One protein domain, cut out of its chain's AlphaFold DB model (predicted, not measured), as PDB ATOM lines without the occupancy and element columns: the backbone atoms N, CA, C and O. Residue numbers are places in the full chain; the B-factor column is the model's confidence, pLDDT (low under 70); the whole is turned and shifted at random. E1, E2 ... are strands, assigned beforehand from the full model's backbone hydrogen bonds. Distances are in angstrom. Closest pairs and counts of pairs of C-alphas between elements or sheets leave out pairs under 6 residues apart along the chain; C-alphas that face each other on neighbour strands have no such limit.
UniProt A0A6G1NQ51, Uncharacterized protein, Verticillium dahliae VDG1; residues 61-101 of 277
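Overview. This is residues 61 to 101 of the 277 residues of an uncharacterized protein of Verticillium dahliae VDG1 (UniProt A0A6G1NQ51). The domain has little regular structure: loops form most of it, with one small hairpin of strands, E1 and E2, across from two unnamed stretches, residues 67 to 72 and 96 to 101, that run side by side. Residues 61 to 65 lie at one end of the long axis. The printed part has 41 residues, with no named helix and two strands, E1 then E2, in one antiparallel sheet; the class is all strand, though these hold only 6 residues. It is compact, with a radius of gyration of the C-alphas of 10.3 A, and elongated, spanning 30 by 18 by 16 A.

Along the chain. Residues 61 to 77 hold no named element; C-alpha 61 is at (198.943, 85.885, 233.000). E1 is residues 78 to 80, 6.2 A long, beginning at C-alpha 78 (221.311, 77.062, 233.839). E2 is residues 89 to 91, 7.1 A long, ending at C-alpha 91 (219.474, 80.796, 231.513).

Arrangement. E1 and E2 form a hairpin, antiparallel at 164 degrees between directions, joined by a short link of 8 residues. C-alphas 80 and 89 face each other at 4.5 A. N 79 and O 90 are within hydrogen-bond range at 2.9 A, as are N 90 and O 79 at 2.8 A.

Size, cuts and confidence. The two C-alphas farthest apart, those of Ser 62 and Asp 76, are 30.6 A apart. The printed part has no cut. Its mean pLDDT is 93.3, and no printed residue is under 70.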
ATOM      1  N   ARG A  61     198.984  84.982 231.842       85.56
ATOM      2  CA  ARG A  61     198.943  85.885 233.000       85.56
ATOM      3  C   ARG A  61     198.307  85.300 234.258       85.56
ATOM      4  O   ARG A  61     198.294  85.973 235.282       85.56
ATOM      5  N   SER A  62     197.799  84.070 234.218       88.62
ATOM      6  CA  SER A  62     197.271  83.432 235.423       88.62
ATOM      7  C   SER A  62     198.401  83.149 236.411       88.62
ATOM      8  O   SER A  62     199.369  82.472 236.065       88.62
ATOM      9  N   SER A  63     198.285  83.649 237.642       88.44
ATOM     10  CA  SER A  63     199.290  83.394 238.684       88.44
ATOM     11  C   SER A  63     199.375  81.916 239.074       88.44
ATOM     12  O   SER A  63     200.438  81.473 239.500       88.44
ATOM     13  N   ASP A  64     198.304  81.144 238.871       86.00
ATOM     14  CA  ASP A  64     198.209  79.735 239.279       86.00
ATOM     15  C   ASP A  64     199.187  78.814 238.537       86.00
ATOM     16  O   ASP A  64     199.504  77.726 239.012       86.00
ATOM     17  N   GLN A  65     199.675  79.229 237.362       88.69
ATOM     18  CA  GLN A  65     200.645  78.443 236.594       88.69
ATOM     19  C   GLN A  65     202.092  78.634 237.075       88.69
ATOM     20  O   GLN A  65     202.975  77.895 236.642       88.69
ATOM     21  N   TYR A  66     202.338  79.634 237.928       91.19
ATOM     22  CA  TYR A  66     203.669  80.013 238.388       91.19
ATOM     23  C   TYR A  66     203.833  79.628 239.866       91.19
ATOM     24  O   TYR A  66     203.355  80.359 240.742       91.19
ATOM     25  N   PRO A  67     204.473  78.482 240.162       93.31
ATOM     26  CA  PRO A  67     204.694  78.043 241.535       93.31
ATOM     27  C   PRO A  67     205.729  78.923 242.248       93.31
ATOM     28  O   PRO A  67     206.523  79.612 241.611       93.31
ATOM     29  N   GLU A  68     205.746  78.865 243.580       94.81
ATOM     30  CA  GLU A  68     206.860  79.392 244.374       94.81
ATOM     31  C   GLU A  68     208.146  78.641 244.009       94.81
ATOM     32  O   GLU A  68     208.160  77.407 243.957       94.81
ATOM     33  N   LEU A  69     209.223  79.385 243.759       95.62
ATOM     34  CA  LEU A  69     210.538  78.811 243.480       95.62
ATOM     35  C   LEU A  69     211.517  79.250 244.563       95.62
ATOM     36  O   LEU A  69     211.622  80.436 244.870       95.62
ATOM     37  N   GLY A  70     212.236  78.283 245.126       93.94
ATOM     38  CA  GLY A  70     213.260  78.513 246.141       93.94
ATOM     39  C   GLY A  70     214.648  78.766 245.561       93.94
ATOM     40  O   GLY A  70     214.848  78.800 244.342       93.94
ATOM     41  N   TYR A  71     215.624  78.879 246.465       95.06
ATOM     42  CA  TYR A  71     217.017  79.077 246.088       95.06
ATOM     43  C   TYR A  71     217.497  77.958 245.163       95.06
ATOM     44  O   TYR A  71     217.414  76.777 245.503       95.06
ATOM     45  N   THR A  72     218.018  78.344 244.003       95.31
ATOM     46  CA  THR A  72     218.569  77.428 243.011       95.31
ATOM     47  C   THR A  72     219.831  78.052 242.411       95.31
ATOM     48  O   THR A  72     219.743  79.110 241.775       95.31
ATOM     49  N   PRO A  73     221.006  77.422 242.592       95.31
ATOM     50  CA  PRO A  73     222.252  77.958 242.071       95.31
ATOM     51  C   PRO A  73     222.313  77.848 240.547       95.31
ATOM     52  O   PRO A  73     221.767  76.922 239.943       95.31
ATOM     53  N   CYS A  74     223.043  78.770 239.932       95.94
ATOM     54  CA  CYS A  74     223.401  78.698 238.527       95.94
ATOM     55  C   CYS A  74     224.488  77.639 238.304       95.94
ATOM     56  O   CYS A  74     225.636  77.808 238.720       95.94
ATOM     57  N   VAL A  75     224.145  76.558 237.606       95.69
ATOM     58  CA  VAL A  75     225.071  75.471 237.265       95.69
ATOM     59  C   VAL A  75     225.193  75.389 235.750       95.69
ATOM     60  O   VAL A  75     224.202  75.246 235.039       95.69
ATOM     61  N   ASP A  76     226.417  75.530 235.237       93.69
ATOM     62  CA  ASP A  76     226.726  75.456 233.801       93.69
ATOM     63  C   ASP A  76     225.865  76.384 232.912       93.69
ATOM     64  O   ASP A  76     225.547  76.072 231.762       93.69
ATOM     65  N   GLY A  77     225.494  77.555 233.441       94.81
ATOM     66  CA  GLY A  77     224.682  78.555 232.737       94.81
ATOM     67  C   GLY A  77     223.173  78.303 232.782       94.81
ATOM     68  O   GLY A  77     222.424  78.979 232.067       94.81
ATOM     69  N   TRP A  78     222.721  77.372 233.626       95.56
ATOM     70  CA  TRP A  78     221.311  77.062 233.839       95.56
ATOM     71  C   TRP A  78     220.913  77.091 235.316       95.56
ATOM     72  O   TRP A  78     221.654  76.648 236.190       95.56
ATOM     73  N   ILE A  79     219.710  77.596 235.573       95.94
ATOM     74  CA  ILE A  79     218.984  77.457 236.835       95.94
ATOM     75  C   ILE A  79     217.799  76.545 236.542       95.94
ATOM     76  O   ILE A  79     216.906  76.922 235.786       95.94
ATOM     77  N   GLU A  80     217.795  75.354 237.125       95.25
ATOM     78  CA  GLU A  80     216.701  74.388 237.015       95.25
ATOM     79  C   GLU A  80     215.901  74.406 238.322       95.25
ATOM     80  O   GLU A  80     216.157  73.621 239.234       95.25
ATOM     81  N   ALA A  81     214.975  75.362 238.448       93.19
ATOM     82  CA  ALA A  81     214.268  75.604 239.709       93.19
ATOM     83  C   ALA A  81     213.331  74.444 240.087       93.19
ATOM     84  O   ALA A  81     213.126  74.155 241.264       93.19
ATOM     85  N   ILE A  82     212.791  73.753 239.078       93.88
ATOM     86  CA  ILE A  82     212.075  72.486 239.235       93.88
ATOM     87  C   ILE A  82     212.751  71.452 238.323       93.88
ATOM     88  O   ILE A  82     212.666  71.584 237.099       93.88
ATOM     89  N   PRO A  83     213.402  70.414 238.887       91.38
ATOM     90  CA  PRO A  83     214.071  69.381 238.103       91.38
ATOM     91  C   PRO A  83     213.148  68.721 237.071       91.38
ATOM     92  O   PRO A  83     212.089  68.192 237.411       91.38
ATOM     93  N   GLY A  84     213.568  68.724 235.809       89.50
ATOM     94  CA  GLY A  84     212.842  68.171 234.670       89.50
ATOM     95  C   GLY A  84     211.770  69.088 234.073       89.50
ATOM     96  O   GLY A  84     211.154  68.698 233.078       89.50
ATOM     97  N   ASP A  85     211.550  70.287 234.622       92.44
ATOM     98  CA  ASP A  85     210.557  71.231 234.114       92.44
ATOM     99  C   ASP A  85     211.193  72.355 233.291       92.44
ATOM    100  O   ASP A  85     211.824  73.291 233.790       92.44
ATOM    101  N   ARG A  86     210.948  72.297 231.983       91.25
ATOM    102  CA  ARG A  86     211.435  73.295 231.032       91.25
ATOM    103  C   ARG A  86     210.829  74.685 231.251       91.25
ATOM    104  O   ARG A  86     211.483  75.662 230.891       91.25
ATOM    105  N   ASN A  87     209.622  74.788 231.802       90.38
ATOM    106  CA  ASN A  87     208.969  76.079 232.040       90.38
ATOM    107  C   ASN A  87     209.586  76.827 233.230       90.38
ATOM    108  O   ASN A  87     209.546  78.053 233.261       90.38
ATOM    109  N   ASN A  88     210.211  76.099 234.158       93.75
ATOM    110  CA  ASN A  88     210.885  76.631 235.345       93.75
ATOM    111  C   ASN A  88     212.416  76.472 235.255       93.75
ATOM    112  O   ASN A  88     213.112  76.345 236.263       93.75
ATOM    113  N   THR A  89     212.937  76.465 234.025       94.00
ATOM    114  CA  THR A  89     214.371  76.427 233.730       94.00
ATOM    115  C   THR A  89     214.802  77.725 233.055       94.00
ATOM    116  O   THR A  89     214.314  78.073 231.977       94.00
ATOM    117  N   PHE A  90     215.769  78.422 233.652       94.50
ATOM    118  CA  PHE A  90     216.225  79.739 233.209       94.50
ATOM    119  C   PHE A  90     217.697  79.709 232.802       94.50
ATOM    120  O   PHE A  90     218.508  78.986 233.377       94.50
ATOM    121  N   ARG A  91     218.062  80.531 231.814       95.44
ATOM    122  CA  ARG A  91     219.474  80.796 231.513       95.44
ATOM    123  C   ARG A  91     220.020  81.772 232.544       95.44
ATOM    124  O   ARG A  91     219.395  82.800 232.791       95.44
ATOM    125  N   CYS A  92     221.197  81.486 233.075       95.44
ATOM    126  CA  CYS A  92     221.857  82.330 234.061       95.44
ATOM    127  C   CYS A  92     223.284  82.665 233.637       95.44
ATOM    128  O   CYS A  92     223.945  81.910 232.921       95.44
ATOM    129  N   PHE A  93     223.759  83.828 234.075       95.62
ATOM    130  CA  PHE A  93     225.147  84.238 233.909       95.62
ATOM    131  C   PHE A  93     225.565  85.078 235.111       95.62
ATOM    132  O   PHE A  93     225.225  86.255 235.193       95.62
ATOM    133  N   ASN A  94     226.317  84.466 236.030       93.12
ATOM    134  CA  ASN A  94     226.824  85.117 237.241       93.12
ATOM    135  C   ASN A  94     225.724  85.654 238.184       93.12
ATOM    136  O   ASN A  94     225.899  86.694 238.814       93.12
ATOM    137  N   PHE A  95     224.593  84.954 238.268       93.81
ATOM    138  CA  PHE A  95     223.555  85.180 239.274       93.81
ATOM    139  C   PHE A  95     222.829  83.866 239.570       93.81
ATOM    140  O   PHE A  95     222.688  83.038 238.670       93.81
ATOM    141  N   ASP A  96     222.350  83.717 240.802       94.88
ATOM    142  CA  ASP A  96     221.516  82.599 241.247       94.88
ATOM    143  C   ASP A  96     220.048  83.038 241.346       94.88
ATOM    144  O   ASP A  96     219.748  84.233 241.430       94.88
ATOM    145  N   LEU A  97     219.126  82.075 241.368       94.88
ATOM    146  CA  LEU A  97     217.744  82.323 241.773       94.88
ATOM    147  C   LEU A  97     217.679  82.212 243.295       94.88
ATOM    148  O   LEU A  97     218.061  81.182 243.840       94.88
ATOM    149  N   THR A  98     217.192  83.246 243.976       94.81
ATOM    150  CA  THR A  98     217.029  83.240 245.438       94.81
ATOM    151  C   THR A  98     215.623  82.831 245.846       94.81
ATOM    152  O   THR A  98     215.446  81.873 246.595       94.81
ATOM    153  N   HIS A  99     214.619  83.540 245.337       96.06
ATOM    154  CA  HIS A  99     213.223  83.262 245.617       96.06
ATOM    155  C   HIS A  99     212.322  83.869 244.544       96.06
ATOM    156  O   HIS A  99     212.599  84.952 244.027       96.06
ATOM    157  N   PHE A 100     211.212  83.205 244.243       95.12
ATOM    158  CA  PHE A 100     210.166  83.724 243.371       95.12
ATOM    159  C   PHE A 100     208.796  83.445 243.981       95.12
ATOM    160  O   PHE A 100     208.501  82.320 244.378       95.12
ATOM    161  N   LEU A 101     207.953  84.476 243.996       94.50
ATOM    162  CA  LEU A 101     206.543  84.401 244.357       94.50
ATOM    163  C   LEU A 101     205.731  85.065 243.250       94.50
ATOM    164  O   LEU A 101     206.054  86.173 242.817       94.50
TER     165      LEU A 101